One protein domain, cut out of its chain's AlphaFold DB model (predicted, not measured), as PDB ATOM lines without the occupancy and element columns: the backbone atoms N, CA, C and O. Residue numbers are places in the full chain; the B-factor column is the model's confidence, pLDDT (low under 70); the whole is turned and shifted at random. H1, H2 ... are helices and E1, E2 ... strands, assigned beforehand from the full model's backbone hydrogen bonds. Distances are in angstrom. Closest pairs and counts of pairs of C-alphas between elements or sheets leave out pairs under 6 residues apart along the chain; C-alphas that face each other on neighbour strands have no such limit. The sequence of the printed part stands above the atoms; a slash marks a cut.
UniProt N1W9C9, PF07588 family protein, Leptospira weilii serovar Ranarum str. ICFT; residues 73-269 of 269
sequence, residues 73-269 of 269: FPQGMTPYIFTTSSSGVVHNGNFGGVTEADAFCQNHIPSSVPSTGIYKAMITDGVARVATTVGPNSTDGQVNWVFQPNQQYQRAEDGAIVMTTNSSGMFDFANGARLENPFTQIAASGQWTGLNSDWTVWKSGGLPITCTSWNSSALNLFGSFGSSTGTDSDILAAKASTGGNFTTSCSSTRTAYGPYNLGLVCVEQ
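What this domain is: This is residues 73 to 269 of the 269 residues of the protein "PF07588 family protein" of Leptospira weilii serovar Ranarum str. ICFT (UniProt N1W9C9). With little regular structure, this compact, loop-rich body holds two small sheets joined where E8 runs on into E9. H2 covers one edge of the larger, E2 E9 E1 E3 E4; E7 E6 E5 E8 is curled; both are mixed. The class is mixed, with 53 of 197 printed residues in named elements; the radius of gyration of the C-alphas is 14.9 A, the spans 46 by 35 by 29 A.

Where its parts are: Find C-alpha 80 at (14.233, 25.381, 220.612), where E1, residues 80 to 83, begins. Read on through H1, 84 to 87; H2, 98 to 107, 14.3 A long; E2, 119 to 121; E3, 152 to 155; E4, 161 to 164; E5, 189 to 192; H3, 211 to 214; E6, 222 to 227, 16.6 A; E7, 247 to 249; E8, 261 to 263; and E9, 265 to 268, ending at (15.822, 22.021, 216.760).

How they stand to each other: See H2 on the larger sheet; its closest C-alphas to E2 are Asp 102 and Lys 120, 4.5 A. Between antiparallel E9 and E1, N 266 and O 82 are 2.8 A apart. H1 and H3 are on the same face of the other sheet. H2 has every O i to N i+4 pair within hydrogen-bond range; H1 and H3 are too short for one.

The domain as a whole: The printed part has no cut; residues 75 to 76 have pLDDT under 70. E2 to E3, 30 residues, is among the long links.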
ATOM      1  N   PHE A  73       6.647  18.817 213.634       73.25
ATOM      2  CA  PHE A  73       6.518  18.622 215.068       73.25
ATOM      3  C   PHE A  73       5.096  18.191 215.455       73.25
ATOM      4  O   PHE A  73       4.112  18.721 214.926       73.25
ATOM      5  N   PRO A  74       4.952  17.266 216.423       72.62
ATOM      6  CA  PRO A  74       3.661  16.971 217.028       72.62
ATOM      7  C   PRO A  74       2.978  18.244 217.543       72.62
ATOM      8  O   PRO A  74       3.636  19.153 218.054       72.62
ATOM      9  N   GLN A  75       1.647  18.303 217.455       62.31
ATOM     10  CA  GLN A  75       0.888  19.421 218.019       62.31
ATOM     11  C   GLN A  75       1.224  19.599 219.509       62.31
ATOM     12  O   GLN A  75       1.113  18.655 220.289       62.31
ATOM     13  N   GLY A  76       1.626  20.817 219.889       68.50
ATOM     14  CA  GLY A  76       2.023  21.167 221.258       68.50
ATOM     15  C   GLY A  76       3.531  21.146 221.532       68.50
ATOM     16  O   GLY A  76       3.929  21.465 222.648       68.50
ATOM     17  N   MET A  77       4.369  20.809 220.546       84.69
ATOM     18  CA  MET A  77       5.826  20.947 220.637       84.69
ATOM     19  C   MET A  77       6.282  22.305 220.087       84.69
ATOM     20  O   MET A  77       5.962  22.664 218.950       84.69
ATOM     21  N   THR A  78       7.064  23.034 220.886       93.06
ATOM     22  CA  THR A  78       7.694  24.301 220.491       93.06
ATOM     23  C   THR A  78       9.214  24.108 220.457       93.06
ATOM     24  O   THR A  78       9.845  24.167 221.515       93.06
ATOM     25  N   PRO A  79       9.805  23.837 219.281       95.06
ATOM     26  CA  PRO A  79      11.233  23.596 219.129       95.06
ATOM     27  C   PRO A  79      12.091  24.765 219.598       95.06
ATOM     28  O   PRO A  79      11.719  25.941 219.477       95.06
ATOM     29  N   TYR A  80      13.275  24.424 220.089       97.12
ATOM     30  CA  TYR A  80      14.233  25.381 220.612       97.12
ATOM     31  C   TYR A  80      15.137  25.994 219.535       97.12
ATOM     32  O   TYR A  80      15.584  25.337 218.591       97.12
ATOM     33  N   ILE A  81      15.471  27.269 219.735       97.88
ATOM     34  CA  ILE A  81      16.566  27.977 219.069       97.88
ATOM     35  C   ILE A  81      17.562  28.435 220.131       97.88
ATOM     36  O   ILE A  81      17.171  28.971 221.171       97.88
ATOM     37  N   PHE A  82      18.855  28.292 219.854       98.12
ATOM     38  CA  PHE A  82      19.908  28.915 220.655       98.12
ATOM     39  C   PHE A  82      21.037  29.452 219.782       98.12
ATOM     40  O   PHE A  82      21.177  29.075 218.620       98.12
ATOM     41  N   THR A  83      21.861  30.329 220.353       98.44
ATOM     42  CA  THR A  83      23.074  30.828 219.692       98.44
ATOM     43  C   THR A  83      24.301  30.358 220.448       98.44
ATOM     44  O   THR A  83      24.374  30.544 221.655       98.44
ATOM     45  N   THR A  84      25.284  29.770 219.775       98.62
ATOM     46  CA  THR A  84      26.482  29.258 220.466       98.62
ATOM     47  C   THR A  84      27.315  30.405 221.049       98.62
ATOM     48  O   THR A  84      27.896  30.302 222.124       98.62
ATOM     49  N   SER A  85      27.329  31.557 220.380       98.31
ATOM     50  CA  SER A  85      28.061  32.750 220.810       98.31
ATOM     51  C   SER A  85      27.515  33.383 222.090       98.31
ATOM     52  O   SER A  85      28.281  34.058 222.781       98.31
ATOM     53  N   SER A  86      26.244  33.162 222.455       97.25
ATOM     54  CA  SER A  86      25.695  33.696 223.711       97.25
ATOM     55  C   SER A  86      26.246  32.987 224.950       97.25
ATOM     56  O   SER A  86      26.340  33.606 226.007       97.25
ATOM     57  N   SER A  87      26.718  31.745 224.808       95.88
ATOM     58  CA  SER A  87      27.457  31.006 225.841       95.88
ATOM     59  C   SER A  87      28.983  31.120 225.702       95.88
ATOM     60  O   SER A  87      29.726  30.433 226.399       95.88
ATOM     61  N   GLY A  88      29.472  31.996 224.815       96.69
ATOM     62  CA  GLY A  88      30.902  32.185 224.551       96.69
ATOM     63  C   GLY A  88      31.519  31.147 223.608       96.69
ATOM     64  O   GLY A  88      32.722  31.201 223.351       96.69
ATOM     65  N   VAL A  89      30.718  30.234 223.051       98.25
ATOM     66  CA  VAL A  89      31.167  29.243 222.070       98.25
ATOM     67  C   VAL A  89      31.186  29.879 220.678       98.25
ATOM     68  O   VAL A  89      30.170  29.989 219.984       98.25
ATOM     69  N   VAL A  90      32.375  30.318 220.273       98.44
ATOM     70  CA  VAL A  90      32.637  30.997 218.997       98.44
ATOM     71  C   VAL A  90      33.450  30.120 218.056       98.44
ATOM     72  O   VAL A  90      34.211  29.258 218.496       98.44
ATOM     73  N   HIS A  91      33.335  30.371 216.756       98.56
ATOM     74  CA  HIS A  91      34.095  29.645 215.750       98.56
ATOM     75  C   HIS A  91      34.384  30.517 214.523       98.56
ATOM     76  O   HIS A  91      33.636  31.435 214.180       98.56
ATOM     77  N   ASN A  92      35.501  30.229 213.859       98.62
ATOM     78  CA  ASN A  92      35.808  30.831 212.566       98.62
ATOM     79  C   ASN A  92      34.920  30.213 211.460       98.62
ATOM     80  O   ASN A  92      34.130  29.309 211.722       98.62
ATOM     81  N   GLY A  93      35.031  30.679 210.219       98.44
ATOM     82  CA  GLY A  93      34.176  30.224 209.117       98.44
ATOM     83  C   GLY A  93      34.396  28.777 208.650       98.44
ATOM     84  O   GLY A  93      33.640  28.307 207.801       98.44
ATOM     85  N   ASN A  94      35.406  28.063 209.163       98.62
ATOM     86  CA  ASN A  94      35.726  26.692 208.770       98.62
ATOM     87  C   ASN A  94      35.058  25.656 209.676       98.62
ATOM     88  O   ASN A  94      35.711  25.066 210.533       98.62
ATOM     89  N   PHE A  95      33.773  25.404 209.473       98.56
ATOM     90  CA  PHE A  95      33.089  24.335 210.196       98.56
ATOM     91  C   PHE A  95      33.374  22.942 209.626       98.56
ATOM     92  O   PHE A  95      33.060  21.974 210.294       98.56
ATOM     93  N   GLY A  96      33.973  22.823 208.435       98.06
ATOM     94  CA  GLY A  96      34.058  21.555 207.695       98.06
ATOM     95  C   GLY A  96      32.837  21.301 206.803       98.06
ATOM     96  O   GLY A  96      32.575  20.175 206.388       98.06
ATOM     97  N   GLY A  97      32.072  22.354 206.495       98.44
ATOM     98  CA  GLY A  97      30.817  22.281 205.746       98.44
ATOM     99  C   GLY A  97      29.568  22.278 206.627       98.44
ATOM    100  O   GLY A  97      29.636  22.329 207.853       98.44
ATOM    101  N   VAL A  98      28.397  22.239 205.984       98.38
ATOM    102  CA  VAL A  98      27.098  22.370 206.673       98.38
ATOM    103  C   VAL A  98      26.790  21.205 207.617       98.38
ATOM    104  O   VAL A  98      26.196  21.421 208.667       98.38
ATOM    105  N   THR A  99      27.226  19.986 207.283       98.12
ATOM    106  CA  THR A  99      27.032  18.799 208.132       98.12
ATOM    107  C   THR A  99      27.818  18.911 209.433       98.12
ATOM    108  O   THR A  99      27.282  18.664 210.508       98.12
ATOM    109  N   GLU A 100      29.076  19.338 209.356       98.56
ATOM    110  CA  GLU A 100      29.909  19.521 210.544       98.56
ATOM    111  C   GLU A 100      29.489  20.762 211.350       98.56
ATOM    112  O   GLU A 100      29.612  20.778 212.572       98.56
ATOM    113  N   ALA A 101      28.885  21.770 210.709       98.75
ATOM    114  CA  ALA A 101      28.207  22.853 211.423       98.75
ATOM    115  C   ALA A 101      26.985  22.352 212.221       98.75
ATOM    116  O   ALA A 101      26.753  22.811 213.339       98.75
ATOM    117  N   ASP A 102      26.227  21.383 211.698       98.75
ATOM    118  CA  ASP A 102      25.155  20.729 212.461       98.75
ATOM    119  C   ASP A 102      25.728  19.926 213.637       98.75
ATOM    120  O   ASP A 102      25.230  20.038 214.756       98.75
ATOM    121  N   ALA A 103      26.821  19.183 213.427       98.44
ATOM    122  CA  ALA A 103      27.518  18.481 214.507       98.44
ATOM    123  C   ALA A 103      28.032  19.455 215.583       98.44
ATOM    124  O   ALA A 103      27.940  19.174 216.780       98.44
ATOM    125  N   PHE A 104      28.511  20.636 215.179       98.62
ATOM    126  CA  PHE A 104      28.874  21.705 216.101       98.62
ATOM    127  C   PHE A 104      27.674  22.151 216.942       98.62
ATOM    128  O   PHE A 104      27.809  22.273 218.156       98.62
ATOM    129  N   CYS A 105      26.497  22.334 216.340       98.50
ATOM    130  CA  CYS A 105      25.271  22.616 217.085       98.50
ATOM    131  C   CYS A 105      24.903  21.480 218.052       98.50
ATOM    132  O   CYS A 105      24.656  21.738 219.228       98.50
ATOM    133  N   GLN A 106      24.931  20.229 217.590       97.44
ATOM    134  CA  GLN A 106      24.596  19.056 218.401       97.44
ATOM    135  C   GLN A 106      25.503  18.910 219.635       97.44
ATOM    136  O   GLN A 106      25.044  18.500 220.700       97.44
ATOM    137  N   ASN A 107      26.779  19.281 219.514       97.25
ATOM    138  CA  ASN A 107      27.760  19.196 220.599       97.25
ATOM    139  C   ASN A 107      27.687  20.361 221.603       97.25
ATOM    140  O   ASN A 107      28.326  20.293 222.651       97.25
ATOM    141  N   HIS A 108      26.926  21.417 221.304       97.06
ATOM    142  CA  HIS A 108      26.841  22.626 222.130       97.06
ATOM    143  C   HIS A 108      25.405  22.966 222.541       97.06
ATOM    144  O   HIS A 108      25.083  24.134 222.772       97.06
ATOM    145  N   ILE A 109      24.546  21.950 222.653       96.56
ATOM    146  CA  ILE A 109      23.190  22.109 223.180       96.56
ATOM    147  C   ILE A 109      23.272  22.655 224.618       96.56
ATOM    148  O   ILE A 109      23.962  22.063 225.455       96.56
ATOM    149  N   PRO A 110      22.588  23.770 224.932       94.50
ATOM    150  CA  PRO A 110      22.558  24.315 226.281       94.50
ATOM    151  C   PRO A 110      21.967  23.322 227.282       94.50
ATOM    152  O   PRO A 110      20.990  22.637 226.995       94.50
ATOM    153  N   SER A 111      22.485  23.312 228.509       91.88
ATOM    154  CA  SER A 111      21.939  22.482 229.592       91.88
ATOM    155  C   SER A 111      20.524  22.883 230.030       91.88
ATOM    156  O   SER A 111      19.885  22.132 230.765       91.88
ATOM    157  N   SER A 112      20.035  24.053 229.603       86.69
ATOM    158  CA  SER A 112      18.680  24.544 229.877       86.69
ATOM    159  C   SER A 112      17.591  23.831 229.072       86.69
ATOM    160  O   SER A 112      16.415  23.997 229.391       86.69
ATOM    161  N   VAL A 113      17.953  23.038 228.058       89.06
ATOM    162  CA  VAL A 113      17.003  22.308 227.206       89.06
ATOM    163  C   VAL A 113      17.340  20.813 227.152       89.06
ATOM    164  O   VAL A 113      18.491  20.432 227.388       89.06
ATOM    165  N   PRO A 114      16.364  19.927 226.867       84.94
ATOM    166  CA  PRO A 114      16.628  18.497 226.740       84.94
ATOM    167  C   PRO A 114      17.689  18.199 225.669       84.94
ATOM    168  O   PRO A 114      17.562  18.607 224.515       84.94
ATOM    169  N   SER A 115      18.715  17.423 226.025       76.25
ATOM    170  CA  SER A 115      19.836  17.085 225.131       76.25
ATOM    171  C   SER A 115      19.501  16.053 224.045       76.25
ATOM    172  O   SER A 115      20.385  15.617 223.312       76.25
ATOM    173  N   THR A 116      18.239  15.633 223.940       79.94
ATOM    174  CA  THR A 116      17.775  14.607 222.996       79.94
ATOM    175  C   THR A 116      17.339  15.168 221.644       79.94
ATOM    176  O   THR A 116      17.093  14.386 220.729       79.94
ATOM    177  N   GLY A 117      17.204  16.493 221.521       86.19
ATOM    178  CA  GLY A 117      16.837  17.141 220.263       86.19
ATOM    179  C   GLY A 117      17.930  17.000 219.200       86.19
ATOM    180  O   GLY A 117      19.121  16.922 219.518       86.19
ATOM    181  N   ILE A 118      17.518  16.975 217.932       93.69
ATOM    182  CA  ILE A 118      18.423  17.059 216.781       93.69
ATOM    183  C   ILE A 118      18.519  18.526 216.387       93.69
ATOM    184  O   ILE A 118      17.494  19.158 216.145       93.69
ATOM    185  N   TYR A 119      19.733  19.063 216.288       97.31
ATOM    186  CA  TYR A 119      19.940  20.476 215.976       97.31
ATOM    187  C   TYR A 119      20.690  20.666 214.664       97.31
ATOM    188  O   TYR A 119      21.693  20.003 214.401       97.31
ATOM    189  N   LYS A 120      20.227  21.625 213.858       98.31
ATOM    190  CA  LYS A 120      20.916  22.071 212.643       98.31
ATOM    191  C   LYS A 120      21.325  23.533 212.726       98.31
ATOM    192  O   LYS A 120      20.643  24.351 213.341       98.31
ATOM    193  N   ALA A 121      22.421  23.866 212.057       98.81
ATOM    194  CA  ALA A 121      22.942  25.219 211.962       98.81
ATOM    195  C   ALA A 121      22.171  26.056 210.930       98.81
ATOM    196  O   ALA A 121      22.077  25.695 209.753       98.81
ATOM    197  N   MET A 122      21.675  27.223 211.335       98.75
ATOM    198  CA  MET A 122      21.042  28.198 210.447       98.75
ATOM    199  C   MET A 122      22.103  28.975 209.660       98.75
ATOM    200  O   MET A 122      22.440  30.117 209.954       98.75
ATOM    201  N   ILE A 123      22.655  28.302 208.656       98.75
ATOM    202  CA  ILE A 123      23.595  28.842 207.676       98.75
ATOM    203  C   ILE A 123      23.166  28.414 206.277       98.75
ATOM    204  O   ILE A 123      22.449  27.436 206.117       98.75
ATOM    205  N   THR A 124      23.616  29.103 205.240       98.56
ATOM    206  CA  THR A 124      23.478  28.660 203.851       98.56
ATOM    207  C   THR A 124      24.847  28.616 203.197       98.56
ATOM    208  O   THR A 124      25.718  29.425 203.503       98.56
ATOM    209  N   ASP A 125      25.068  27.652 202.312       97.75
ATOM    210  CA  ASP A 125      26.252  27.592 201.448       97.75
ATOM    211  C   ASP A 125      25.907  27.850 199.970       97.75
ATOM    212  O   ASP A 125      26.800  27.993 199.136       97.75
ATOM    213  N   GLY A 126      24.612  27.938 199.649       96.50
ATOM    214  CA  GLY A 126      24.097  28.094 198.294       96.50
ATOM    215  C   GLY A 126      23.979  26.802 197.482       96.50
ATOM    216  O   GLY A 126      23.577  26.890 196.323       96.50
ATOM    217  N   VAL A 127      24.314  25.637 198.052       95.88
ATOM    218  CA  VAL A 127      24.283  24.340 197.356       95.88
ATOM    219  C   VAL A 127      23.700  23.237 198.242       95.88
ATOM    220  O   VAL A 127      22.635  22.714 197.930       95.88
ATOM    221  N   ALA A 128      24.371  22.875 199.342       97.62
ATOM    222  CA  ALA A 128      23.929  21.815 200.249       97.62
ATOM    223  C   ALA A 128      22.872  22.285 201.261       97.62
ATOM    224  O   ALA A 128      22.139  21.459 201.812       97.62
ATOM    225  N   ARG A 129      22.781  23.596 201.511       98.50
ATOM    226  CA  ARG A 129      21.744  24.226 202.330       98.50
ATOM    227  C   ARG A 129      21.348  25.576 201.745       98.50
ATOM    228  O   ARG A 129      22.179  26.480 201.668       98.50
ATOM    229  N   VAL A 130      20.079  25.732 201.376       98.56
ATOM    230  CA  VAL A 130      19.493  26.946 200.784       98.56
ATOM    231  C   VAL A 130      18.117  27.185 201.398       98.56
ATOM    232  O   VAL A 130      17.291  26.277 201.398       98.56
ATOM    233  N   ALA A 131      17.853  28.390 201.909       98.44
ATOM    234  CA  ALA A 131      16.525  28.726 202.430       98.44
ATOM    235  C   ALA A 131      15.520  28.954 201.295       98.44
ATOM    236  O   ALA A 131      14.420  28.411 201.311       98.44
ATOM    237  N   THR A 132      15.927  29.753 200.306       98.38
ATOM    238  CA  THR A 132      15.148  30.123 199.123       98.38
ATOM    239  C   THR A 132      16.062  30.786 198.090       98.38
ATOM    240  O   THR A 132      17.127  31.321 198.421       98.38
ATOM    241  N   THR A 133      15.646  30.777 196.827       97.19
ATOM    242  CA  THR A 133      16.281  31.541 195.739       97.19
ATOM    243  C   THR A 133      15.487  32.781 195.335       97.19
ATOM    244  O   THR A 133      15.977  33.574 194.531       97.19
ATOM    245  N   VAL A 134      14.289  32.962 195.903       97.19
ATOM    246  CA  VAL A 134      13.344  34.021 195.524       97.19
ATOM    247  C   VAL A 134      13.086  34.981 196.682       97.19
ATOM    248  O   VAL A 134      13.148  36.191 196.484       97.19
ATOM    249  N   GLY A 135      12.803  34.471 197.882       97.12
ATOM    250  CA  GLY A 135      12.500  35.300 199.049       97.12
ATOM    251  C   GLY A 135      11.668  34.570 200.111       97.12
ATOM    252  O   GLY A 135      11.308  33.406 199.917       97.12
ATOM    253  N   PRO A 136      11.319  35.246 201.222       97.31
ATOM    254  CA  PRO A 136      10.790  34.607 202.433       97.31
ATOM    255  C   PRO A 136       9.486  33.828 202.230       97.31
ATOM    256  O   PRO A 136       9.196  32.925 203.003       97.31
ATOM    257  N   ASN A 137       8.689  34.164 201.215       97.81
ATOM    258  CA  ASN A 137       7.378  33.555 200.961       97.81
ATOM    259  C   ASN A 137       7.397  32.496 199.841       97.81
ATOM    260  O   ASN A 137       6.345  32.192 199.284       97.81
ATOM    261  N   SER A 138       8.573  31.974 199.471       97.38
ATOM    262  CA  SER A 138       8.709  30.930 198.449       97.38
ATOM    263  C   SER A 138       9.674  29.827 198.882       97.38
ATOM    264  O   SER A 138      10.769  30.100 199.377       97.38
ATOM    265  N   THR A 139       9.294  28.578 198.611       97.44
ATOM    266  CA  THR A 139      10.143  27.386 198.758       97.44
ATOM    267  C   THR A 139      11.014  27.111 197.524       97.44
ATOM    268  O   THR A 139      11.736  26.114 197.486       97.44
ATOM    269  N   ASP A 140      10.991  27.979 196.507       97.75
ATOM    270  CA  ASP A 140      11.741  27.779 195.268       97.75
ATOM    271  C   ASP A 140      13.253  27.715 195.520       97.75
ATOM    272  O   ASP A 140      13.885  28.657 196.016       97.75
ATOM    273  N   GLY A 141      13.856  26.591 195.130       96.88
ATOM    274  CA  GLY A 141      15.282  26.332 195.321       96.88
ATOM    275  C   GLY A 141      15.683  26.078 196.776       96.88
ATOM    276  O   GLY A 141      16.876  26.093 197.072       96.88
ATOM    277  N   GLN A 142      14.725  25.851 197.678       98.25
ATOM    278  CA  GLN A 142      15.002  25.445 199.051       98.25
ATOM    279  C   GLN A 142      15.672  24.060 199.081       98.25
ATOM    280  O   GLN A 142      15.226  23.119 198.426       98.25
ATOM    281  N   VAL A 143      16.748  23.927 199.859       98.38
ATOM    282  CA  VAL A 143      17.524  22.686 200.018       98.38
ATOM    283  C   VAL A 143      17.922  22.538 201.482       98.38
ATOM    284  O   VAL A 143      18.579  23.425 202.019       98.38
ATOM    285  N   ASN A 144      17.552  21.423 202.127       97.12
ATOM    286  CA  ASN A 144      17.929  21.086 203.514       97.12
ATOM    287  C   ASN A 144      17.806  22.272 204.497       97.12
ATOM    288  O   ASN A 144      18.708  22.527 205.305       97.12
ATOM    289  N   TRP A 145      16.720  23.036 204.370       97.81
ATOM    290  CA  TRP A 145      16.479  24.199 205.209       97.81
ATOM    291  C   TRP A 145      16.111  23.790 206.636       97.81
ATOM    292  O   TRP A 145      15.582  22.704 206.862       97.81
ATOM    293  N   VAL A 146      16.457  24.643 207.601       97.75
ATOM    294  CA  VAL A 146      16.452  24.285 209.027       97.75
ATOM    295  C   VAL A 146      15.154  24.617 209.749       97.75
ATOM    296  O   VAL A 146      14.877  24.028 210.788       97.75
ATOM    297  N   PHE A 147      14.367  25.557 209.233       97.50
ATOM    298  CA  PHE A 147      13.110  25.949 209.851       97.50
ATOM    299  C   PHE A 147      11.938  25.269 209.150       97.50
ATOM    300  O   PHE A 147      11.836  25.279 207.923       97.50
ATOM    301  N   GLN A 148      11.039  24.706 209.950       95.44
ATOM    302  CA  GLN A 148       9.842  24.035 209.467       95.44
ATOM    303  C   GLN A 148       8.748  25.052 209.110       95.44
ATOM    304  O   GLN A 148       8.677  26.115 209.739       95.44
ATOM    305  N   PRO A 149       7.881  24.756 208.128       95.44
ATOM    306  CA  PRO A 149       6.708  25.568 207.819       95.44
ATOM    307  C   PRO A 149       5.727  25.695 208.988       95.44
ATOM    308  O   PRO A 149       5.444  24.710 209.668       95.44
ATOM    309  N   ASN A 150       5.137  26.882 209.153       94.88
ATOM    310  CA  ASN A 150       4.072  27.169 210.126       94.88
ATOM    311  C   ASN A 150       4.409  26.739 211.561       94.88
ATOM    312  O   ASN A 150       3.546  26.253 212.294       94.88
ATOM    313  N   GLN A 151       5.673  26.891 211.951       95.38
ATOM    314  CA  GLN A 151       6.185  26.427 213.228       95.38
ATOM    315  C   GLN A 151       6.582  27.610 214.105       95.38
ATOM    316  O   GLN A 151       7.301  28.518 213.683       95.38
ATOM    317  N   GLN A 152       6.122  27.571 215.353       96.88
ATOM    318  CA  GLN A 152       6.572  28.481 216.395       96.88
ATOM    319  C   GLN A 152       7.877  27.964 217.002       96.88
ATOM    320  O   GLN A 152       7.984  26.780 217.310       96.88
ATOM    321  N   TYR A 153       8.847  28.849 217.195       97.56
ATOM    322  CA  TYR A 153      10.128  28.523 217.816       97.56
ATOM    323  C   TYR A 153      10.346  29.349 219.082       97.56
ATOM    324  O   TYR A 153      10.031  30.543 219.113       97.56
ATOM    325  N   GLN A 154      10.931  28.726 220.103       97.50
ATOM    326  CA  GLN A 154      11.224  29.368 221.383       97.50
ATOM    327  C   GLN A 154      12.721  29.394 221.681       97.50
ATOM    328  O   GLN A 154      13.478  28.505 221.299       97.50
ATOM    329  N   ARG A 155      13.167  30.430 222.380       97.81
ATOM    330  CA  ARG A 155      14.565  30.605 222.758       97.81
ATOM    331  C   ARG A 155      14.928  29.668 223.910       97.81
ATOM    332  O   ARG A 155      14.236  29.627 224.920       97.81
ATOM    333  N   ALA A 156      16.042  28.954 223.792       96.56
ATOM    334  CA  ALA A 156      16.521  28.015 224.813       96.56
ATOM    335  C   ALA A 156      16.944  28.680 226.137       96.56
ATOM    336  O   ALA A 156      17.015  28.011 227.167       96.56
ATOM    337  N   GLU A 157      17.275  29.973 226.106       95.06
ATOM    338  CA  GLU A 157      17.771  30.724 227.268       95.06
ATOM    339  C   GLU A 157      16.677  30.955 228.321       95.06
ATOM    340  O   GLU A 157      16.943  30.849 229.515       95.06
ATOM    341  N   ASP A 158      15.452  31.263 227.887       95.56
ATOM    342  CA  ASP A 158      14.361  31.713 228.764       95.56
ATOM    343  C   ASP A 158      12.956  31.258 228.324       95.56
ATOM    344  O   ASP A 158      11.969  31.600 228.970       95.56
ATOM    345  N   GLY A 159      12.843  30.491 227.236       95.75
ATOM    346  CA  GLY A 159      11.569  30.014 226.699       95.75
ATOM    347  C   GLY A 159      10.745  31.077 225.968       95.75
ATOM    348  O   GLY A 159       9.607  30.800 225.597       95.75
ATOM    349  N   ALA A 160      11.279  32.282 225.740       97.75
ATOM    350  CA  ALA A 160      10.550  33.317 225.014       97.75
ATOM    351  C   ALA A 160      10.285  32.890 223.564       97.75
ATOM    352  O   ALA A 160      11.181  32.381 222.883       97.75
ATOM    353  N   ILE A 161       9.074  33.145 223.067       98.31
ATOM    354  CA  ILE A 161       8.748  32.907 221.661       98.31
ATOM    355  C   ILE A 161       9.551  33.873 220.797       98.31
ATOM    356  O   ILE A 161       9.481  35.087 220.965       98.31
ATOM    357  N   VAL A 162      10.337  33.322 219.878       98.56
ATOM    358  CA  VAL A 162      11.166  34.095 218.951       98.56
ATOM    359  C   VAL A 162      10.323  34.519 217.761       98.56
ATOM    360  O   VAL A 162      10.247  35.700 217.429       98.56
ATOM    361  N   MET A 163       9.702  33.542 217.101       97.94
ATOM    362  CA  MET A 163       8.956  33.754 215.869       97.94
ATOM    363  C   MET A 163       8.012  32.596 215.577       97.94
ATOM    364  O   MET A 163       8.199  31.482 216.070       97.94
ATOM    365  N   THR A 164       7.066  32.857 214.682       97.25
ATOM    366  CA  THR A 164       6.311  31.832 213.960       97.25
ATOM    367  C   THR A 164       6.653  31.941 212.479       97.25
ATOM    368  O   THR A 164       6.566  33.026 211.903       97.25
ATOM    369  N   THR A 165       7.084  30.842 211.866       97.56
ATOM    370  CA  THR A 165       7.420  30.808 210.438       97.56
ATOM    371  C   THR A 165       6.164  30.762 209.570       97.56
ATOM    372  O   THR A 165       5.106  30.299 209.991       97.56
ATOM    373  N   ASN A 166       6.274  31.232 208.331       97.19
ATOM    374  CA  ASN A 166       5.234  31.096 207.317       97.19
ATOM    375  C   ASN A 166       5.226  29.682 206.696       97.19
ATOM    376  O   ASN A 166       5.986  28.790 207.087       97.19
ATOM    377  N   SER A 167       4.407  29.490 205.661       96.50
ATOM    378  CA  SER A 167       4.287  28.229 204.917       96.50
ATOM    379  C   SER A 167       5.558  27.793 204.178       96.50
ATOM    380  O   SER A 167       5.633  26.649 203.740       96.50
ATOM    381  N   SER A 168       6.548  28.674 204.035       97.25
ATOM    382  CA  SER A 168       7.851  28.368 203.434       97.25
ATOM    383  C   SER A 168       8.944  28.112 204.483       97.25
ATOM    384  O   SER A 168      10.095  27.870 204.124       97.25
ATOM    385  N   GLY A 169       8.607  28.155 205.779       97.06
ATOM    386  CA  GLY A 169       9.567  27.958 206.867       97.06
ATOM    387  C   GLY A 169      10.459  29.176 207.121       97.06
ATOM    388  O   GLY A 169      11.595  29.027 207.558       97.06
ATOM    389  N   MET A 170       9.993  30.389 206.821       98.06
ATOM    390  CA  MET A 170      10.753  31.633 207.019       98.06
ATOM    391  C   MET A 170       9.876  32.719 207.652       98.06
ATOM    392  O   MET A 170       8.657  32.582 207.725       98.06
ATOM    393  N   PHE A 171      10.492  33.805 208.117       98.44
ATOM    394  CA  PHE A 171       9.784  34.992 208.604       98.44
ATOM    395  C   PHE A 171       9.912  36.132 207.589       98.44
ATOM    396  O   PHE A 171      11.022  36.479 207.188       98.44
ATOM    397  N   ASP A 172       8.800  36.729 207.161       97.81
ATOM    398  CA  ASP A 172       8.835  37.851 206.220       97.81
ATOM    399  C   ASP A 172       9.014  39.184 206.959       97.81
ATOM    400  O   ASP A 172       8.119  39.637 207.668       97.81
ATOM    401  N   PHE A 173      10.174  39.820 206.777       97.69
ATOM    402  CA  PHE A 173      10.508  41.127 207.357       97.69
ATOM    403  C   PHE A 173       9.946  42.319 206.558       97.69
ATOM    404  O   PHE A 173      10.224  43.476 206.890       97.69
ATOM    405  N   ALA A 174       9.179  42.077 205.491       95.00
ATOM    406  CA  ALA A 174       8.540  43.136 204.724       95.00
ATOM    407  C   ALA A 174       7.632  44.019 205.600       95.00
ATOM    408  O   ALA A 174       7.114  43.614 206.640       95.00
ATOM    409  N   ASN A 175       7.432  45.266 205.163       94.81
ATOM    410  CA  ASN A 175       6.566  46.247 205.832       94.81
ATOM    411  C   ASN A 175       6.930  46.535 207.303       94.81
ATOM    412  O   ASN A 175       6.084  46.982 208.075       94.81
ATOM    413  N   GLY A 176       8.189  46.308 207.694       92.88
ATOM    414  CA  GLY A 176       8.665  46.573 209.051       92.88
ATOM    415  C   GLY A 176       8.229  45.531 210.080       92.88
ATOM    416  O   GLY A 176       8.296  45.818 211.276       92.88
ATOM    417  N   ALA A 177       7.792  44.348 209.632       97.31
ATOM    418  CA  ALA A 177       7.547  43.208 210.504       97.31
ATOM    419  C   ALA A 177       8.827  42.808 211.256       97.31
ATOM    420  O   ALA A 177       9.944  42.947 210.751       97.31
ATOM    421  N   ARG A 178       8.656  42.330 212.491       98.38
ATOM    422  CA  ARG A 178       9.747  41.978 213.405       98.38
ATOM    423  C   ARG A 178       9.449  40.657 214.094       98.38
ATOM    424  O   ARG A 178       8.285  40.355 214.351       98.38
ATOM    425  N   LEU A 179      10.504  39.919 214.421       98.62
ATOM    426  CA  LEU A 179      10.437  38.793 215.344       98.62
ATOM    427  C   LEU A 179       9.851  39.266 216.681       98.62
ATOM    428  O   LEU A 179      10.069  40.411 217.087       98.62
ATOM    429  N   GLU A 180       9.147  38.378 217.377       98.56
ATOM    430  CA  GLU A 180       8.603  38.666 218.709       98.56
ATOM    431  C   GLU A 180       9.737  38.907 219.708       98.56
ATOM    432  O   GLU A 180       9.690  39.840 220.509       98.56
ATOM    433  N   ASN A 181      10.790  38.093 219.613       98.69
ATOM    434  CA  ASN A 181      12.000  38.211 220.412       98.69
ATOM    435  C   ASN A 181      13.243  37.853 219.574       98.69
ATOM    436  O   ASN A 181      13.134  37.103 218.605       98.69
ATOM    437  N   PRO A 182      14.439  38.352 219.939       98.56
ATOM    438  CA  PRO A 182      15.683  37.969 219.267       98.56
ATOM    439  C   PRO A 182      16.089  36.518 219.573       98.56
ATOM    440  O   PRO A 182      15.549  35.892 220.486       98.56
ATOM    441  N   PHE A 183      17.102  35.981 218.889       98.62
ATOM    442  CA  PHE A 183      17.626  34.642 219.206       98.62
ATOM    443  C   PHE A 183      18.352  34.571 220.556       98.62
ATOM    444  O   PHE A 183      18.442  33.498 221.142       98.62
ATOM    445  N   THR A 184      18.847  35.701 221.061       98.38
ATOM    446  CA  THR A 184      19.483  35.833 222.381       98.38
ATOM    447  C   THR A 184      19.370  37.264 222.895       98.38
ATOM    448  O   THR A 184      19.194  38.203 222.117       98.38
ATOM    449  N   GLN A 185      19.503  37.441 224.207       97.75
ATOM    450  CA  GLN A 185      19.619  38.757 224.841       97.75
ATOM    451  C   GLN A 185      21.078  39.209 225.032       97.75
ATOM    452  O   GLN A 185      21.332  40.347 225.433       97.75
ATOM    453  N   ILE A 186      22.058  38.352 224.730       97.88
ATOM    454  CA  ILE A 186      23.477  38.676 224.899       97.88
ATOM    455  C   ILE A 186      23.939  39.632 223.793       97.88
ATOM    456  O   ILE A 186      24.156  39.231 222.653       97.88
ATOM    457  N   ALA A 187      24.144  40.905 224.150       96.31
ATOM    458  CA  ALA A 187      24.436  42.009 223.226       96.31
ATOM    459  C   ALA A 187      25.616  41.769 222.264       96.31
ATOM    460  O   ALA A 187      25.616  42.276 221.144       96.31
ATOM    461  N   ALA A 188      26.622  41.005 222.695       97.19
ATOM    462  CA  ALA A 188      27.798  40.681 221.891       97.19
ATOM    463  C   ALA A 188      27.609  39.445 220.992       97.19
ATOM    464  O   ALA A 188      28.558  39.038 220.333       97.19
ATOM    465  N   SER A 189      26.435  38.814 220.969       98.50
ATOM    466  CA  SER A 189      26.206  37.585 220.206       98.50
ATOM    467  C   SER A 189      25.886  37.881 218.736       98.50
ATOM    468  O   SER A 189      25.029  38.713 218.418       98.50
ATOM    469  N   GLY A 190      26.584  37.199 217.831       98.50
ATOM    470  CA  GLY A 190      26.295  37.177 216.404       98.50
ATOM    471  C   GLY A 190      26.596  35.813 215.797       98.50
ATOM    472  O   GLY A 190      27.171  34.928 216.424       98.50
ATOM    473  N   GLN A 191      26.212  35.639 214.542       98.75
ATOM    474  CA  GLN A 191      26.227  34.325 213.912       98.75
ATOM    475  C   GLN A 191      26.707  34.419 212.482       98.75
ATOM    476  O   GLN A 191      26.359  35.358 211.769       98.75
ATOM    477  N   TRP A 192      27.453  33.415 212.041       98.88
ATOM    478  CA  TRP A 192      27.599  33.160 210.616       98.88
ATOM    479  C   TRP A 192      26.237  32.809 210.014       98.88
ATOM    480  O   TRP A 192      25.445  32.130 210.662       98.88
ATOM    481  N   THR A 193      25.954  33.278 208.795       98.69
ATOM    482  CA  THR A 193      24.676  32.984 208.117       98.69
ATOM    483  C   THR A 193      24.850  32.599 206.657       98.69
ATOM    484  O   THR A 193      24.217  31.657 206.198       98.69
ATOM    485  N   GLY A 194      25.678  33.315 205.889       98.50
ATOM    486  CA  GLY A 194      25.677  33.188 204.423       98.50
ATOM    487  C   GLY A 194      24.436  33.795 203.755       98.50
ATOM    488  O   GLY A 194      24.278  33.698 202.538       98.50
ATOM    489  N   LEU A 195      23.541  34.408 204.534       98.69
ATOM    490  CA  LEU A 195      22.242  34.900 204.085       98.69
ATOM    491  C   LEU A 195      22.293  36.390 203.747       98.69
ATOM    492  O   LEU A 195      23.125  37.151 204.249       98.69
ATOM    493  N   ASN A 196      21.365  36.790 202.888       97.75
ATOM    494  CA  ASN A 196      20.922  38.155 202.678       97.75
ATOM    495  C   ASN A 196      19.725  38.462 203.605       97.75
ATOM    496  O   ASN A 196      19.169  37.577 204.254       97.75
ATOM    497  N   SER A 197      19.300  39.724 203.655       97.12
ATOM    498  CA  SER A 197      18.205  40.205 204.518       97.12
ATOM    499  C   SER A 197      16.815  39.628 204.189       97.12
ATOM    500  O   SER A 197      15.867  39.871 204.927       97.12
ATOM    501  N   ASP A 198      16.688  38.880 203.094       97.31
ATOM    502  CA  ASP A 198      15.458  38.280 202.560       97.31
ATOM    503  C   ASP A 198      15.532  36.743 202.488       97.31
ATOM    504  O   ASP A 198      14.815  36.122 201.706       97.31
ATOM    505  N   TRP A 199      16.413  36.130 203.287       98.44
ATOM    506  CA  TRP A 199      16.685  34.686 203.326       98.44
ATOM    507  C   TRP A 199      17.346  34.099 202.075       98.44
ATOM    508  O   TRP A 199      17.721  32.927 202.074       98.44
ATOM    509  N   THR A 200      17.559  34.881 201.015       98.38
ATOM    510  CA  THR A 200      18.344  34.402 199.874       98.38
ATOM    511  C   THR A 200      19.822  34.278 200.248       98.38
ATOM    512  O   THR A 200      20.301  34.858 201.222       98.38
ATOM    513  N   VAL A 201      20.579  33.512 199.467       98.00
ATOM    514  CA  VAL A 201      22.035  33.403 199.638       98.00
ATOM    515  C   VAL A 201      22.682  34.753 199.338       98.00
ATOM    516  O   VAL A 201      22.517  35.287 198.238       98.00
ATOM    517  N   TRP A 202      23.480  35.278 200.268       97.81
ATOM    518  CA  TRP A 202      24.271  36.471 199.996       97.81
ATOM    519  C   TRP A 202      25.395  36.152 199.012       97.81
ATOM    520  O   TRP A 202      26.209  35.249 199.223       97.81
ATOM    521  N   LYS A 203      25.442  36.923 197.924       97.06
ATOM    522  CA  LYS A 203      26.416  36.757 196.847       97.06
ATOM    523  C   LYS A 203      27.146  38.064 196.576       97.06
ATOM    524  O   LYS A 203      26.523  39.117 196.494       97.06
ATOM    525  N   SER A 204      28.452  37.977 196.336       94.50
ATOM    526  CA  SER A 204      29.244  39.069 195.758       94.50
ATOM    527  C   SER A 204      29.858  38.590 194.448       94.50
ATOM    528  O   SER A 204      30.414  37.496 194.384       94.50
ATOM    529  N   GLY A 205      29.681  39.356 193.369       92.25
ATOM    530  CA  GLY A 205      30.112  38.933 192.030       92.25
ATOM    531  C   GLY A 205      29.457  37.629 191.545       92.25
ATOM    532  O   GLY A 205      30.050  36.908 190.750       92.25
ATOM    533  N   GLY A 206      28.262  37.296 192.048       92.75
ATOM    534  CA  GLY A 206      27.544  36.057 191.719       92.75
ATOM    535  C   GLY A 206      27.967  34.821 192.522       92.75
ATOM    536  O   GLY A 206      27.336  33.774 192.376       92.75
ATOM    537  N   LEU A 207      28.969  34.933 193.400       94.44
ATOM    538  CA  LEU A 207      29.467  33.829 194.223       94.44
ATOM    539  C   LEU A 207      28.971  33.936 195.674       94.44
ATOM    540  O   LEU A 207      28.996  35.043 196.222       94.44
ATOM    541  N   PRO A 208      28.547  32.825 196.311       97.06
ATOM    542  CA  PRO A 208      28.181  32.805 197.727       97.06
ATOM    543  C   PRO A 208      29.317  33.270 198.645       97.06
ATOM    544  O   PRO A 208      30.468  32.862 198.485       97.06
ATOM    545  N   ILE A 209      28.985  34.092 199.641       98.25
ATOM    546  CA  ILE A 209      29.934  34.590 200.648       98.25
ATOM    547  C   ILE A 209      29.758  33.792 201.934       98.25
ATOM    548  O   ILE A 209      29.107  34.210 202.891       98.25
ATOM    549  N   THR A 210      30.308  32.582 201.898       98.50
ATOM    550  CA  THR A 210      30.029  31.502 202.854       98.50
ATOM    551  C   THR A 210      31.310  30.810 203.308       98.50
ATOM    552  O   THR A 210      31.295  29.629 203.616       98.50
ATOM    553  N   CYS A 211      32.458  31.493 203.286       98.56
ATOM    554  CA  CYS A 211      33.741  30.885 203.655       98.56
ATOM    555  C   CYS A 211      34.092  29.612 202.875       98.56
ATOM    556  O   CYS A 211      34.618  28.648 203.429       98.56
ATOM    557  N   THR A 212      33.835  29.634 201.561       97.69
ATOM    558  CA  THR A 212      33.984  28.472 200.664       97.69
ATOM    559  C   THR A 212      33.137  27.301 201.152       97.69
ATOM    560  O   THR A 212      33.663  26.249 201.501       97.69
ATOM    561  N   SER A 213      31.820  27.509 201.249       97.88
ATOM    562  CA  SER A 213      30.888  26.510 201.789       97.88
ATOM    563  C   SER A 213      31.312  26.004 203.170       97.88
ATOM    564  O   SER A 213      31.326  24.804 203.437       97.88
ATOM    565  N   TRP A 214      31.703  26.944 204.027       98.69
ATOM    566  CA  TRP A 214      32.076  26.745 205.423       98.69
ATOM    567  C   TRP A 214      33.260  25.786 205.623       98.69
ATOM    568  O   TRP A 214      33.333  25.092 206.633       98.69
ATOM    569  N   ASN A 215      34.180  25.735 204.652       98.31
ATOM    570  CA  ASN A 215      35.369  24.869 204.648       98.31
ATOM    571  C   ASN A 215      36.697  25.646 204.720       98.31
ATOM    572  O   ASN A 215      37.770  25.086 204.489       98.31
ATOM    573  N   SER A 216      36.660  26.951 204.995       98.19
ATOM    574  CA  SER A 216      37.876  27.758 205.045       98.19
ATOM    575  C   SER A 216      37.897  28.747 206.193       98.19
ATOM    576  O   SER A 216      36.884  29.339 206.549       98.19
ATOM    577  N   SER A 217      39.093  28.939 206.742       98.25
ATOM    578  CA  SER A 217      39.436  29.952 207.740       98.25
ATOM    579  C   SER A 217      40.472  30.943 207.197       98.25
ATOM    580  O   SER A 217      41.152  31.624 207.964       98.25
ATOM    581  N   ALA A 218      40.637  31.015 205.870       98.31
ATOM    582  CA  ALA A 218      41.634  31.879 205.249       98.31
ATOM    583  C   ALA A 218      41.295  33.368 205.422       98.31
ATOM    584  O   ALA A 218      40.141  33.777 205.303       98.31
ATOM    585  N   LEU A 219      42.333  34.184 205.632       97.44
ATOM    586  CA  LEU A 219      42.225  35.629 205.881       97.44
ATOM    587  C   LEU A 219      41.624  36.429 204.713       97.44
ATOM    588  O   LEU A 219      41.075  37.507 204.910       97.44
ATOM    589  N   ASN A 220      41.784  35.932 203.488       96.62
ATOM    590  CA  ASN A 220      41.350  36.588 202.254       96.62
ATOM    591  C   ASN A 220      40.001  36.068 201.733       96.62
ATOM    592  O   ASN A 220      39.580  36.452 200.642       96.62
ATOM    593  N   LEU A 221      39.350  35.177 202.481       98.00
ATOM    594  CA  LEU A 221      38.008  34.688 202.196       98.00
ATOM    595  C   LEU A 221      37.029  35.285 203.200       98.00
ATOM    596  O   LEU A 221      37.408  35.637 204.315       98.00
ATOM    597  N   PHE A 222      35.767  35.399 202.792       98.25
ATOM    598  CA  PHE A 222      34.748  36.092 203.572       98.25
ATOM    599  C   PHE A 222      33.486  35.246 203.746       98.25
ATOM    600  O   PHE A 222      33.110  34.458 202.874       98.25
ATOM    601  N   GLY A 223      32.827  35.456 204.881       98.50
ATOM    602  CA  GLY A 223      31.481  34.976 205.176       98.50
ATOM    603  C   GLY A 223      30.584  36.149 205.564       98.50
ATOM    604  O   GLY A 223      31.090  37.170 206.045       98.50
ATOM    605  N   SER A 224      29.272  36.031 205.359       98.56
ATOM    606  CA  SER A 224      28.312  36.967 205.954       98.56
ATOM    607  C   SER A 224      27.855  36.526 207.340       98.56
ATOM    608  O   SER A 224      27.788  35.330 207.642       98.56
ATOM    609  N   PHE A 225      27.538  37.513 208.176       98.75
ATOM    610  CA  PHE A 225      27.064  37.317 209.538       98.75
ATOM    611  C   PHE A 225      25.804  38.143 209.838       98.75
ATOM    612  O   PHE A 225      25.547  39.186 209.227       98.75
ATOM    613  N   GLY A 226      25.029  37.671 210.811       98.62
ATOM    614  CA  GLY A 226      23.868  38.345 211.384       98.62
ATOM    615  C   GLY A 226      24.105  38.756 212.839       98.62
ATOM    616  O   GLY A 226      25.075  38.341 213.479       98.62
ATOM    617  N   SER A 227      23.205  39.581 213.364       98.19
ATOM    618  CA  SER A 227      23.157  39.981 214.768       98.19
ATOM    619  C   SER A 227      22.159  39.097 215.504       98.19
ATOM    620  O   SER A 227      20.982  39.126 215.173       98.19
ATOM    621  N   SER A 228      22.580  38.331 216.513       98.44
ATOM    622  CA  SER A 228      21.661  37.425 217.227       98.44
ATOM    623  C   SER A 228      20.637  38.169 218.093       98.44
ATOM    624  O   SER A 228      19.675  37.568 218.567       98.44
ATOM    625  N   THR A 229      20.862  39.464 218.320       97.88
ATOM    626  CA  THR A 229      20.032  40.347 219.147       97.88
ATOM    627  C   THR A 229      19.069  41.213 218.335       97.88
ATOM    628  O   THR A 229      18.254  41.928 218.919       97.88
ATOM    629  N   GLY A 230      19.142  41.158 217.001       97.25
ATOM    630  CA  GLY A 230      18.199  41.838 216.118       97.25
ATOM    631  C   GLY A 230      16.817  41.181 216.134       97.25
ATOM    632  O   GLY A 230      16.690  39.974 216.326       97.25
ATOM    633  N   THR A 231      15.771  41.973 215.910       98.38
ATOM    634  CA  THR A 231      14.405  41.468 215.669       98.38
ATOM    635  C   THR A 231      13.895  41.795 214.271       98.38
ATOM    636  O   THR A 231      12.811  41.372 213.899       98.38
ATOM    637  N   ASP A 232      14.659  42.532 213.473       98.12
ATOM    638  CA  ASP A 232      14.424  42.695 212.039       98.12
ATOM    639  C   ASP A 232      15.409  41.833 211.234       98.12
ATOM    640  O   ASP A 232      16.059  40.928 211.765       98.12
ATOM    641  N   SER A 233      15.527  42.116 209.937       97.94
ATOM    642  CA  SER A 233      16.388  41.372 209.022       97.94
ATOM    643  C   SER A 233      17.879  41.384 209.387       97.94
ATOM    644  O   SER A 233      18.638  40.610 208.797       97.94
ATOM    645  N   ASP A 234      18.322  42.205 210.352       97.69
ATOM    646  CA  ASP A 234      19.695  42.140 210.868       97.69
ATOM    647  C   ASP A 234      20.025  40.792 211.512       97.69
ATOM    648  O   ASP A 234      21.196  40.404 211.555       97.69
ATOM    649  N   ILE A 235      19.007  40.032 211.929       98.19
ATOM    650  CA  ILE A 235      19.167  38.647 212.377       98.19
ATOM    651  C   ILE A 235      19.699  37.721 211.264       98.19
ATOM    652  O   ILE A 235      20.298  36.686 211.541       98.19
ATOM    653  N   LEU A 236      19.526  38.081 209.991       98.56
ATOM    654  CA  LEU A 236      20.045  37.315 208.852       98.56
ATOM    655  C   LEU A 236      21.356  37.901 208.334       98.56
ATOM    656  O   LEU A 236      22.301  37.178 208.023       98.56
ATOM    657  N   ALA A 237      21.399  39.225 208.238       98.12
ATOM    658  CA  ALA A 237      22.510  39.983 207.699       98.12
ATOM    659  C   ALA A 237      22.554  41.318 208.431       98.12
ATOM    660  O   ALA A 237      21.690  42.149 208.169       98.12
ATOM    661  N   ALA A 238      23.541  41.514 209.311       98.00
ATOM    662  CA  ALA A 238      23.649  42.642 210.247       98.00
ATOM    663  C   ALA A 238      23.926  43.993 209.553       98.00
ATOM    664  O   ALA A 238      24.892  44.681 209.866       98.00
ATOM    665  N   LYS A 239      23.148  44.352 208.534       95.62
ATOM    666  CA  LYS A 239      23.384  45.493 207.652       95.62
ATOM    667  C   LYS A 239      23.104  46.803 208.361       95.62
ATOM    668  O   LYS A 239      23.918  47.714 208.244       95.62
ATOM    669  N   ALA A 240      21.981  46.926 209.060       94.06
ATOM    670  CA  ALA A 240      21.609  48.191 209.678       94.06
ATOM    671  C   ALA A 240      22.551  48.519 210.844       94.06
ATOM    672  O   ALA A 240      23.118  49.612 210.892       94.06
ATOM    673  N   SER A 241      22.806  47.552 211.723       95.25
ATOM    674  CA  SER A 241      23.630  47.717 212.919       95.25
ATOM    675  C   SER A 241      25.113  47.968 212.632       95.25
ATOM    676  O   SER A 241      25.805  48.568 213.454       95.25
ATOM    677  N   THR A 242      25.610  47.548 211.465       95.88
ATOM    678  CA  THR A 242      27.018  47.717 211.059       95.88
ATOM    679  C   THR A 242      27.244  48.824 210.028       95.88
ATOM    680  O   THR A 242      28.372  49.011 209.565       95.88
ATOM    681  N   GLY A 243      26.194  49.548 209.623       92.62
ATOM    682  CA  GLY A 243      26.292  50.545 208.552       92.62
ATOM    683  C   GLY A 243      26.574  49.934 207.171       92.62
ATOM    684  O   GLY A 243      27.205  50.570 206.330       92.62
ATOM    685  N   GLY A 244      26.134  48.695 206.944       92.94
ATOM    686  CA  GLY A 244      26.163  47.989 205.661       92.94
ATOM    687  C   GLY A 244      27.249  46.920 205.520       92.94
ATOM    688  O   GLY A 244      27.203  46.152 204.560       92.94
ATOM    689  N   ASN A 245      28.195  46.822 206.459       94.00
ATOM    690  CA  ASN A 245      29.301  45.859 206.409       94.00
ATOM    691  C   ASN A 245      29.032  44.637 207.295       94.00
ATOM    692  O   ASN A 245      29.469  44.555 208.440       94.00
ATOM    693  N   PHE A 246      28.355  43.647 206.724       97.00
ATOM    694  CA  PHE A 246      27.965  42.404 207.399       97.00
ATOM    695  C   PHE A 246      28.742  41.182 206.883       97.00
ATOM    696  O   PHE A 246      28.306  40.043 207.023       97.00
ATOM    697  N   THR A 247      29.903  41.411 206.266       97.81
ATOM    698  CA  THR A 247      30.843  40.360 205.867       97.81
ATOM    699  C   THR A 247      32.163  40.535 206.594       97.81
ATOM    700  O   THR A 247      32.638  41.657 206.759       97.81
ATOM    701  N   THR A 248      32.788  39.438 207.006       98.00
ATOM    702  CA  THR A 248      34.095  39.476 207.672       98.00
ATOM    703  C   THR A 248      34.962  38.295 207.254       98.00
ATOM    704  O   THR A 248      34.475  37.361 206.614       98.00
ATOM    705  N   SER A 249      36.257  38.381 207.562       98.25
ATOM    706  CA  SER A 249      37.233  37.338 207.242       98.25
ATOM    707  C   SER A 249      36.804  36.001 207.834       98.25
ATOM    708  O   SER A 249      36.400  35.927 208.995       98.25
ATOM    709  N   CYS A 250      36.976  34.930 207.074       98.69
ATOM    710  CA  CYS A 250      36.691  33.579 207.534       98.69
ATOM    711  C   CYS A 250      37.601  33.115 208.667       98.69
ATOM    712  O   CYS A 250      37.274  32.149 209.344       98.69
ATOM    713  N   SER A 251      38.724  33.791 208.908       98.50
ATOM    714  CA  SER A 251      39.579  33.537 210.071       98.50
ATOM    715  C   SER A 251      38.999  34.078 211.383       98.50
ATOM    716  O   SER A 251      39.506  33.753 212.454       98.50
ATOM    717  N   SER A 252      38.010  34.970 211.315       98.31
ATOM    718  CA  SER A 252      37.530  35.730 212.466       98.31
ATOM    719  C   SER A 252      36.598  34.903 213.343       98.31
ATOM    720  O   SER A 252      35.670  34.275 212.853       98.31
ATOM    721  N   THR A 253      36.780  34.981 214.658       98.25
ATOM    722  CA  THR A 253      35.790  34.546 215.665       98.25
ATOM    723  C   THR A 253      34.990  35.721 216.232       98.25
ATOM    724  O   THR A 253      34.050  35.540 216.998       98.25
ATOM    725  N   ARG A 254      35.360  36.947 215.852       98.00
ATOM    726  CA  ARG A 254      34.685  38.198 216.183       98.00
ATOM    727  C   ARG A 254      34.853  39.157 215.015       98.00
ATOM    728  O   ARG A 254      35.956  39.300 214.489       98.00
ATOM    729  N   THR A 255      33.779  39.817 214.607       96.56
ATOM    730  CA  THR A 255      33.847  40.810 213.528       96.56
ATOM    731  C   THR A 255      34.463  42.125 214.021       96.56
ATOM    732  O   THR A 255      34.404  42.472 215.203       96.56
ATOM    733  N   ALA A 256      35.065  42.875 213.097       94.88
ATOM    734  CA  ALA A 256      35.470  44.259 213.333       94.88
ATOM    735  C   ALA A 256      34.274  45.231 213.285       94.88
ATOM    736  O   ALA A 256      34.388  46.372 213.728       94.88
ATOM    737  N   TYR A 257      33.133  44.781 212.753       94.19
ATOM    738  CA  TYR A 257      31.925  45.574 212.573       94.19
ATOM    739  C   TYR A 257      30.897  45.225 213.653       94.19
ATOM    740  O   TYR A 257      30.237  44.190 213.592       94.19
ATOM    741  N   GLY A 258      30.767  46.098 214.649       91.69
ATOM    742  CA  GLY A 258      29.897  45.872 215.804       91.69
ATOM    743  C   GLY A 258      30.539  44.997 216.894       91.69
ATOM    744  O   GLY A 258      31.721  44.651 216.824       91.69
ATOM    745  N   PRO A 259      29.784  44.666 217.955       95.25
ATOM    746  CA  PRO A 259      30.304  43.931 219.104       95.25
ATOM    747  C   PRO A 259      30.339  42.405 218.907       95.25
ATOM    748  O   PRO A 259      30.632  41.694 219.865       95.25
ATOM    749  N   TYR A 260      30.023  41.903 217.709       98.19
ATOM    750  CA  TYR A 260      29.570  40.528 217.522       98.19
ATOM    751  C   TYR A 260      30.691  39.479 217.532       98.19
ATOM    752  O   TYR A 260      31.568  39.448 216.664       98.19
ATOM    753  N   ASN A 261      30.608  38.581 218.505       98.56
ATOM    754  CA  ASN A 261      31.297  37.302 218.570       98.56
ATOM    755  C   ASN A 261      30.545  36.297 217.694       98.56
ATOM    756  O   ASN A 261      29.329  36.190 217.812       98.56
ATOM    757  N   LEU A 262      31.252  35.586 216.820       98.69
ATOM    758  CA  LEU A 262      30.659  34.785 215.755       98.69
ATOM    759  C   LEU A 262      30.552  33.323 216.175       98.69
ATOM    760  O   LEU A 262      31.557  32.637 216.368       98.69
ATOM    761  N   GLY A 263      29.316  32.863 216.304       98.62
ATOM    762  CA  GLY A 263      28.962  31.463 216.486       98.62
ATOM    763  C   GLY A 263      27.992  30.990 215.408       98.62
ATOM    764  O   GLY A 263      28.012  31.467 214.269       98.62
ATOM    765  N   LEU A 264      27.120  30.064 215.793       98.88
ATOM    766  CA  LEU A 264      26.001  29.587 214.989       98.88
ATOM    767  C   LEU A 264      24.685  29.837 215.719       98.88
ATOM    768  O   LEU A 264      24.626  29.805 216.949       98.88
ATOM    769  N   VAL A 265      23.621  30.035 214.945       98.81
ATOM    770  CA  VAL A 265      22.252  29.826 215.422       98.81
ATOM    771  C   VAL A 265      21.909  28.365 215.167       98.81
ATOM    772  O   VAL A 265      22.014  27.895 214.034       98.81
ATOM    773  N   CYS A 266      21.509  27.657 216.211       98.62
ATOM    774  CA  CYS A 266      21.185  26.240 216.189       98.62
ATOM    775  C   CYS A 266      19.685  26.059 216.404       98.62
ATOM    776  O   CYS A 266      19.114  26.641 217.327       98.62
ATOM    777  N   VAL A 267      19.058  25.271 215.535       98.31
ATOM    778  CA  VAL A 267      17.603  25.127 215.435       98.31
ATOM    779  C   VAL A 267      17.230  23.661 215.591       98.31
ATOM    780  O   VAL A 267      17.710  22.818 214.826       98.31
ATOM    781  N   GLU A 268      16.372  23.363 216.560       96.94
ATOM    782  CA  GLU A 268      15.822  22.021 216.760       96.94
ATOM    783  C   GLU A 268      14.947  21.593 215.567       96.94
ATOM    784  O   GLU A 268      14.251  22.420 214.966       96.94
ATOM    785  N   GLN A 269      15.036  20.311 215.196       92.06
ATOM    786  CA  GLN A 269      14.429  19.707 213.999       92.06
ATOM    787  C   GLN A 269      13.235  18.811 214.284       92.06
ATOM    788  O   GLN A 269      13.251  18.111 215.320       92.06
TER     789      GLN A 269